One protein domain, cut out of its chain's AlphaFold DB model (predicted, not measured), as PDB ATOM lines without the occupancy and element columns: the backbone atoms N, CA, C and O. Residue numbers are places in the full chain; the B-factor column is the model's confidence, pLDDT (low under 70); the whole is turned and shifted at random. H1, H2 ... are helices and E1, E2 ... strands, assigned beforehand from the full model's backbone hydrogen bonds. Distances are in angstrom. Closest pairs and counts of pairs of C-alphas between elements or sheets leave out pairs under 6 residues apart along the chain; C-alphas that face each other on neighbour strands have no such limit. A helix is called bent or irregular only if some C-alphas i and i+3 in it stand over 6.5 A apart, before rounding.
ATOM      1  N   ALA A  51     -10.175  25.886  -1.994       94.31
ATOM      2  CA  ALA A  51     -10.126  26.361  -3.365       94.31
ATOM      3  C   ALA A  51     -11.551  26.557  -3.889       94.31
ATOM      4  O   ALA A  51     -12.456  25.792  -3.554       94.31
ATOM      5  N   ALA A  52     -11.734  27.567  -4.728       95.69
ATOM      6  CA  ALA A  52     -12.994  27.916  -5.353       95.69
ATOM      7  C   ALA A  52     -12.808  27.995  -6.867       95.69
ATOM      8  O   ALA A  52     -11.957  28.731  -7.362       95.69
ATOM      9  N   TYR A  53     -13.622  27.236  -7.596       95.31
ATOM     10  CA  TYR A  53     -13.603  27.178  -9.053       95.31
ATOM     11  C   TYR A  53     -14.893  27.797  -9.587       95.31
ATOM     12  O   TYR A  53     -15.984  27.398  -9.171       95.31
ATOM     13  N   GLY A  54     -14.785  28.764 -10.496       94.50
ATOM     14  CA  GLY A  54     -15.952  29.447 -11.043       94.50
ATOM     15  C   GLY A  54     -15.709  30.218 -12.338       94.50
ATOM     16  O   GLY A  54     -14.680  30.120 -13.003       94.50
ATOM     17  N   SER A  55     -16.718  30.988 -12.721       92.31
ATOM     18  CA  SER A  55     -16.661  31.910 -13.853       92.31
ATOM     19  C   SER A  55     -16.248  33.309 -13.400       92.31
ATOM     20  O   SER A  55     -16.254  33.619 -12.211       92.31
ATOM     21  N   SER A  56     -15.971  34.211 -14.342       92.62
ATOM     22  CA  SER A  56     -15.644  35.611 -14.029       92.62
ATOM     23  C   SER A  56     -16.704  36.331 -13.184       92.62
ATOM     24  O   SER A  56     -16.371  37.266 -12.458       92.62
ATOM     25  N   LYS A  57     -17.961  35.875 -13.229       91.94
ATOM     26  CA  LYS A  57     -19.073  36.403 -12.423       91.94
ATOM     27  C   LYS A  57     -18.968  36.035 -10.942       91.94
ATOM     28  O   LYS A  57     -19.530  36.730 -10.107       91.94
ATOM     29  N   ASP A  58     -18.254  34.960 -10.625       93.31
ATOM     30  CA  ASP A  58     -18.147  34.428  -9.269       93.31
ATOM     31  C   ASP A  58     -17.002  35.068  -8.470       93.31
ATOM     32  O   ASP A  58     -16.907  34.866  -7.264       93.31
ATOM     33  N   ILE A  59     -16.151  35.875  -9.113       94.31
ATOM     34  CA  ILE A  59     -14.999  36.518  -8.463       94.31
ATOM     35  C   ILE A  59     -15.451  37.379  -7.282       94.31
ATOM     36  O   ILE A  59     -14.906  37.246  -6.194       94.31
ATOM     37  N   SER A  60     -16.480  38.212  -7.468       93.81
ATOM     38  CA  SER A  60     -17.009  39.063  -6.394       93.81
ATOM     39  C   SER A  60     -17.569  38.249  -5.229       93.81
ATOM     40  O   SER A  60     -17.389  38.636  -4.077       93.81
ATOM     41  N   VAL A  61     -18.197  37.104  -5.516       95.06
ATOM     42  CA  VAL A  61     -18.719  36.186  -4.497       95.06
ATOM     43  C   VAL A  61     -17.574  35.652  -3.648       95.06
ATOM     44  O   VAL A  61     -17.640  35.716  -2.429       95.06
ATOM     45  N   TYR A  62     -16.511  35.159  -4.281       96.00
ATOM     46  CA  TYR A  62     -15.366  34.592  -3.573       96.00
ATOM     47  C   TYR A  62     -14.561  35.642  -2.805       96.00
ATOM     48  O   TYR A  62     -14.159  35.389  -1.672       96.00
ATOM     49  N   SER A  63     -14.384  36.836  -3.374       93.81
ATOM     50  CA  SER A  63     -13.762  37.962  -2.676       93.81
ATOM     51  C   SER A  63     -14.561  38.395  -1.444       93.81
ATOM     52  O   SER A  63     -13.964  38.695  -0.420       93.81
ATOM     53  N   ALA A  64     -15.898  38.367  -1.495       94.25
ATOM     54  CA  ALA A  64     -16.760  38.691  -0.351       94.25
ATOM     55  C   ALA A  64     -16.764  37.625   0.766       94.25
ATOM     56  O   ALA A  64     -17.373  37.839   1.820       94.25
ATOM     57  N   LEU A  65     -16.133  36.473   0.516       94.75
ATOM     58  CA  LEU A  65     -15.891  35.386   1.469       94.75
ATOM     59  C   LEU A  65     -14.439  35.378   1.974       94.75
ATOM     60  O   LEU A  65     -14.002  34.380   2.540       94.75
ATOM     61  N   ASP A  66     -13.687  36.451   1.713       93.88
ATOM     62  CA  ASP A  66     -12.283  36.621   2.103       93.88
ATOM     63  C   ASP A  66     -11.345  35.524   1.564       93.88
ATOM     64  O   ASP A  66     -10.282  35.240   2.126       93.88
ATOM     65  N   LEU A  67     -11.706  34.909   0.430       95.50
ATOM     66  CA  LEU A  67     -10.838  33.945  -0.238       95.50
ATOM     67  C   LEU A  67      -9.659  34.659  -0.898       95.50
ATOM     68  O   LEU A  67      -9.814  35.655  -1.611       95.50
ATOM     69  N   LYS A  68      -8.454  34.118  -0.699       95.62
ATOM     70  CA  LYS A  68      -7.238  34.689  -1.287       95.62
ATOM     71  C   LYS A  68      -7.238  34.479  -2.807       95.62
ATOM     72  O   LYS A  68      -7.663  33.417  -3.259       95.62
ATOM     73  N   PRO A  69      -6.631  35.378  -3.606       94.06
ATOM     74  CA  PRO A  69      -6.543  35.212  -5.065       94.06
ATOM     75  C   PRO A  69      -5.940  33.875  -5.524       94.06
ATOM     76  O   PRO A  69      -6.341  33.321  -6.544       94.06
ATOM     77  N   LYS A  70      -5.011  33.314  -4.736       94.25
ATOM     78  CA  LYS A  70      -4.393  31.996  -4.978       94.25
ATOM     79  C   LYS A  70      -5.350  30.811  -4.792       94.25
ATOM     80  O   LYS A  70      -5.034  29.710  -5.219       94.25
ATOM     81  N   GLN A  71      -6.481  31.017  -4.123       95.44
ATOM     82  CA  GLN A  71      -7.511  30.003  -3.889       95.44
ATOM     83  C   GLN A  71      -8.659  30.112  -4.896       95.44
ATOM     84  O   GLN A  71      -9.508  29.228  -4.938       95.44
ATOM     85  N   ILE A  72      -8.711  31.186  -5.688       96.44
ATOM     86  CA  ILE A  72      -9.791  31.454  -6.633       96.44
ATOM     87  C   ILE A  72      -9.299  31.127  -8.041       96.44
ATOM     88  O   ILE A  72      -8.353  31.743  -8.527       96.44
ATOM     89  N   PHE A  73      -9.966  30.191  -8.709       96.12
ATOM     90  CA  PHE A  73      -9.616  29.704 -10.039       96.12
ATOM     91  C   PHE A  73     -10.755  29.967 -11.017       96.12
ATOM     92  O   PHE A  73     -11.869  29.469 -10.841       96.12
ATOM     93  N   ILE A  74     -10.473  30.745 -12.059       96.31
ATOM     94  CA  ILE A  74     -11.494  31.252 -12.974       96.31
ATOM     95  C   ILE A  74     -11.186  30.841 -14.401       96.31
ATOM     96  O   ILE A  74     -10.090  31.087 -14.897       96.31
ATOM     97  N   ILE A  75     -12.178  30.268 -15.078       94.06
ATOM     98  CA  ILE A  75     -12.081  29.948 -16.505       94.06
ATOM     99  C   ILE A  75     -12.708  31.033 -17.381       94.06
ATOM    100  O   ILE A  75     -13.637  31.744 -16.984       94.06
ATOM    101  N   GLY A  76     -12.241  31.092 -18.626       88.50
ATOM    102  CA  GLY A  76     -12.801  31.949 -19.665       88.50
ATOM    103  C   GLY A  76     -12.230  33.365 -19.669       88.50
ATOM    104  O   GLY A  76     -11.195  33.658 -19.072       88.50
ATOM    105  N   LYS A  77     -12.901  34.262 -20.399       87.06
ATOM    106  CA  LYS A  77     -12.422  35.632 -20.605       87.06
ATOM    107  C   LYS A  77     -12.683  36.480 -19.361       87.06
ATOM    108  O   LYS A  77     -13.830  36.779 -19.026       87.06
ATOM    109  N   VAL A  78     -11.606  36.899 -18.708       87.25
ATOM    110  CA  VAL A  78     -11.635  37.781 -17.540       87.25
ATOM    111  C   VAL A  78     -11.118  39.162 -17.948       87.25
ATOM    112  O   VAL A  78     -10.175  39.288 -18.725       87.25
ATOM    113  N   GLY A  79     -11.778  40.223 -17.482       87.44
ATOM    114  CA  GLY A  79     -11.311  41.589 -17.727       87.44
ATOM    115  C   GLY A  79     -10.077  41.906 -16.882       87.44
ATOM    116  O   GLY A  79     -10.013  41.488 -15.729       87.44
ATOM    117  N   ARG A  80      -9.144  42.713 -17.411       87.38
ATOM    118  CA  ARG A  80      -7.858  43.067 -16.765       87.38
ATOM    119  C   ARG A  80      -7.971  43.449 -15.282       87.38
ATOM    120  O   ARG A  80      -7.146  43.026 -14.484       87.38
ATOM    121  N   LYS A  81      -9.043  44.155 -14.903       88.06
ATOM    122  CA  LYS A  81      -9.341  44.558 -13.516       88.06
ATOM    123  C   LYS A  81      -9.435  43.405 -12.507       88.06
ATOM    124  O   LYS A  81      -9.254  43.628 -11.320       88.06
ATOM    125  N   HIS A  82      -9.744  42.192 -12.959       87.81
ATOM    126  CA  HIS A  82      -9.969  41.036 -12.092       87.81
ATOM    127  C   HIS A  82      -8.778  40.064 -12.047       87.81
ATOM    128  O   HIS A  82      -8.808  39.125 -11.258       87.81
ATOM    129  N   HIS A  83      -7.720  40.290 -12.837       89.38
ATOM    130  CA  HIS A  83      -6.549  39.399 -12.878       89.38
ATOM    131  C   HIS A  83      -5.785  39.347 -11.550       89.38
ATOM    132  O   HIS A  83      -5.221  38.315 -11.213       89.38
ATOM    133  N   SER A  84      -5.771  40.434 -10.779       92.75
ATOM    134  CA  SER A  84      -5.125  40.456  -9.460       92.75
ATOM    135  C   SER A  84      -5.932  39.732  -8.378       92.75
ATOM    136  O   SER A  84      -5.396  39.435  -7.314       92.75
ATOM    137  N   MET A  85      -7.213  39.449  -8.631       92.69
ATOM    138  CA  MET A  85      -8.136  38.891  -7.637       92.69
ATOM    139  C   MET A  85      -8.353  37.386  -7.787       92.69
ATOM    140  O   MET A  85      -8.952  36.775  -6.907       92.69
ATOM    141  N   ALA A  86      -7.877  36.778  -8.873       94.94
ATOM    142  CA  ALA A  86      -8.040  35.356  -9.119       94.94
ATOM    143  C   ALA A  86      -6.960  34.805 -10.051       94.94
ATOM    144  O   ALA A  86      -6.413  35.513 -10.894       94.94
ATOM    145  N   THR A  87      -6.718  33.505  -9.946       94.69
ATOM    146  CA  THR A  87      -5.893  32.753 -10.888       94.69
ATOM    147  C   THR A  87      -6.727  32.398 -12.115       94.69
ATOM    148  O   THR A  87      -7.749  31.717 -12.012       94.69
ATOM    149  N   ILE A  88      -6.306  32.869 -13.286       94.12
ATOM    150  CA  ILE A  88      -7.048  32.663 -14.532       94.12
ATOM    151  C   ILE A  88      -6.508  31.434 -15.248       94.12
ATOM    152  O   ILE A  88      -5.316  31.332 -15.519       94.12
ATOM    153  N   LEU A  89      -7.413  30.516 -15.565       93.94
ATOM    154  CA  LEU A  89      -7.130  29.263 -16.245       93.94
ATOM    155  C   LEU A  89      -7.537  29.393 -17.717       93.94
ATOM    156  O   LEU A  89      -8.700  29.180 -18.070       93.94
ATOM    157  N   SER A  90      -6.578  29.760 -18.571       90.00
ATOM    158  CA  SER A  90      -6.779  29.884 -20.024       90.00
ATOM    159  C   SER A  90      -7.105  28.545 -20.680       90.00
ATOM    160  O   SER A  90      -8.010  28.470 -21.508       90.00
ATOM    161  N   ASP A  91      -6.429  27.482 -20.243       89.62
ATOM    162  CA  ASP A  91      -6.513  26.143 -20.846       89.62
ATOM    163  C   ASP A  91      -7.651  25.297 -20.239       89.62
ATOM    164  O   ASP A  91      -7.805  24.107 -20.516       89.62
ATOM    165  N   GLY A  92      -8.475  25.926 -19.395       90.38
ATOM    166  CA  GLY A  92      -9.613  25.311 -18.728       90.38
ATOM    167  C   GLY A  92      -9.251  24.486 -17.490       90.38
ATOM    168  O   GLY A  92      -8.097  24.353 -17.083       90.38
ATOM    169  N   TYR A  93     -10.282  23.915 -16.860       90.12
ATOM    170  CA  TYR A  93     -10.112  23.156 -15.619       90.12
ATOM    171  C   TYR A  93      -9.340  21.852 -15.807       90.12
ATOM    172  O   TYR A  93      -8.572  21.482 -14.928       90.12
ATOM    173  N   ALA A  94      -9.523  21.155 -16.932       88.69
ATOM    174  CA  ALA A  94      -8.896  19.853 -17.152       88.69
ATOM    175  C   ALA A  94      -7.362  19.945 -17.157       88.69
ATOM    176  O   ALA A  94      -6.703  19.151 -16.489       88.69
ATOM    177  N   ALA A  95      -6.803  20.949 -17.841       90.38
ATOM    178  CA  ALA A  95      -5.363  21.192 -17.872       90.38
ATOM    179  C   ALA A  95      -4.813  21.514 -16.473       90.38
ATOM    180  O   ALA A  95      -3.842  20.901 -16.034       90.38
ATOM    181  N   HIS A  96      -5.486  22.405 -15.737       90.62
ATOM    182  CA  HIS A  96      -5.100  22.759 -14.370       90.62
ATOM    183  C   HIS A  96      -5.144  21.558 -13.415       90.62
ATOM    184  O   HIS A  96      -4.190  21.309 -12.683       90.62
ATOM    185  N   LEU A  97      -6.228  20.776 -13.439       87.12
ATOM    186  CA  LEU A  97      -6.371  19.598 -12.581       87.12
ATOM    187  C   LEU A  97      -5.350  18.505 -12.930       87.12
ATOM    188  O   LEU A  97      -4.810  17.886 -12.018       87.12
ATOM    189  N   SER A  98      -5.043  18.305 -14.215       86.75
ATOM    190  CA  SER A  98      -3.991  17.381 -14.660       86.75
ATOM    191  C   SER A  98      -2.616  17.808 -14.135       86.75
ATOM    192  O   SER A  98      -1.897  17.004 -13.544       86.75
ATOM    193  N   ALA A  99      -2.288  19.103 -14.232       86.56
ATOM    194  CA  ALA A  99      -1.052  19.641 -13.672       86.56
ATOM    195  C   ALA A  99      -0.952  19.395 -12.157       86.56
ATOM    196  O   ALA A  99       0.114  19.031 -11.665       86.56
ATOM    197  N   LEU A 100      -2.056  19.513 -11.409       85.12
ATOM    198  CA  LEU A 100      -2.086  19.189  -9.977       85.12
ATOM    199  C   LEU A 100      -1.898  17.687  -9.702       85.12
ATOM    200  O   LEU A 100      -1.225  17.330  -8.737       85.12
ATOM    201  N   GLN A 101      -2.438  16.806 -10.548       77.94
ATOM    202  CA  GLN A 101      -2.281  15.350 -10.419       77.94
ATOM    203  C   GLN A 101      -0.837  14.882 -10.643       77.94
ATOM    204  O   GLN A 101      -0.391  13.948  -9.973       77.94
ATOM    205  N   CYS A 102      -0.079  15.554 -11.518       61.84
ATOM    206  CA  CYS A 102       1.332  15.238 -11.783       61.84
ATOM    207  C   CYS A 102       2.227  15.310 -10.535       61.84
ATOM    208  O   CYS A 102       3.260  14.651 -10.490       61.84
ATOM    209  N   HIS A 103       1.818  16.043  -9.495       63.28
ATOM    210  CA  HIS A 103       2.560  16.158  -8.235       63.28
ATOM    211  C   HIS A 103       2.419  14.912  -7.325       63.28
ATOM    212  O   HIS A 103       2.827  14.940  -6.168       63.28
ATOM    213  N   GLY A 104       1.852  13.805  -7.833       57.62
ATOM    214  CA  GLY A 104       1.977  12.460  -7.251       57.62
ATOM    215  C   GLY A 104       1.038  12.119  -6.087       57.62
ATOM    216  O   GLY A 104       1.122  11.016  -5.552       57.62
ATOM    217  N   GLY A 105       0.136  13.023  -5.690       58.03
ATOM    218  CA  GLY A 105      -0.691  12.860  -4.483       58.03
ATOM    219  C   GLY A 105      -2.124  12.354  -4.690       58.03
ATOM    220  O   GLY A 105      -2.754  11.901  -3.738       58.03
TER     221      GLY A 105
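AT A GLANCE: This is residues 51 to 105 of the 158 residues of the protein "Protein retinal degeneration B" of Schizaphis graminum (UniProt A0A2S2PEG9). A small sheet of three parallel strands, in the order E1, E2, E3, has helix H1 packed over one face, while helix H2 starts on the opposite face and then leaves the body. Residues 97 to 105, the last part of H2 and the tail after it, stick out as an arm. The printed part has 55 residues, with three named strands and two named helices in the order E1, H1, E2, E3, H2; the class is mixed, helices and strands. The whole is compact, with a radius of gyration of the C-alphas of 11.4 A, and spans 33 by 22 by 15 A.

HOW THE PARTS SIT: E2, residues 72 to 75, is the inner strand, and E1, residues 52 to 55, and E3, residues 87 to 89, are the edge strands. E1 and E2 are parallel at 33 degrees, with N 73 and O 52 2.8 A apart and N 54 and O 73 3.0 A apart, both within hydrogen-bond range. E2 and E3 are parallel at 27 degrees, with N 87 and O 72 2.8 A apart and N 89 and O 74 2.8 A apart, again within range. H1, residues 56 to 63, is on the sheet at a height of 8.3 A, over E1 and, only just, with 3 of its C-alphas, over E2. It runs along the strands, at 2 degrees to E1 on the local plane. The closest C-alphas of H1 and E2 are those of Ser 56 and Ile 74, 6.1 A apart. E1, H1 and E2 form a strand-helix-strand unit, two parallel neighbour strands with a helix between them, and its crossover is right-handed. H2, residues 92 to 101, is on the opposite face at a height of 9.1 A, only just over E3, with 3 of its C-alphas; it runs along the strands, but only just, at 29.9 degrees to E3 on the local plane. The closest C-alphas of E2 and H2 are those of Ile 75 and Gly 92, 5.7 A apart. H1 and H2 are apart. O i to N i+4 pairs are within hydrogen-bond range in 2 of 4 for H1 and 5 of 6 for H2.

IN THESE COORDINATES: E2 measures 10.2 A from C-alpha 72 to C-alpha 75, E1 10.1 A and E3 6.5 A. E1 begins with C-alpha 52 at (-12.994, 27.916, -5.353). H1 measures 11.7 A and is only just irregular: C-alphas 57 and 60 are 6.9 A apart. H2, the longest helix, measures 14.9 A and ends with C-alpha 101 at (-2.281, 15.350, -10.419).

THE WHOLE: The two C-alphas farthest apart are those of Lys 81 and Gly 104, at 34.6 A. Without residues 97 to 105, which stand free, the body spans 26 by 21 by 15 A. The printed part has no cut. The link from E2 to E3 is long, with 11 residues between them. Mean pLDDT of the printed part is 89.5, and residues 102 to 105 are under 70.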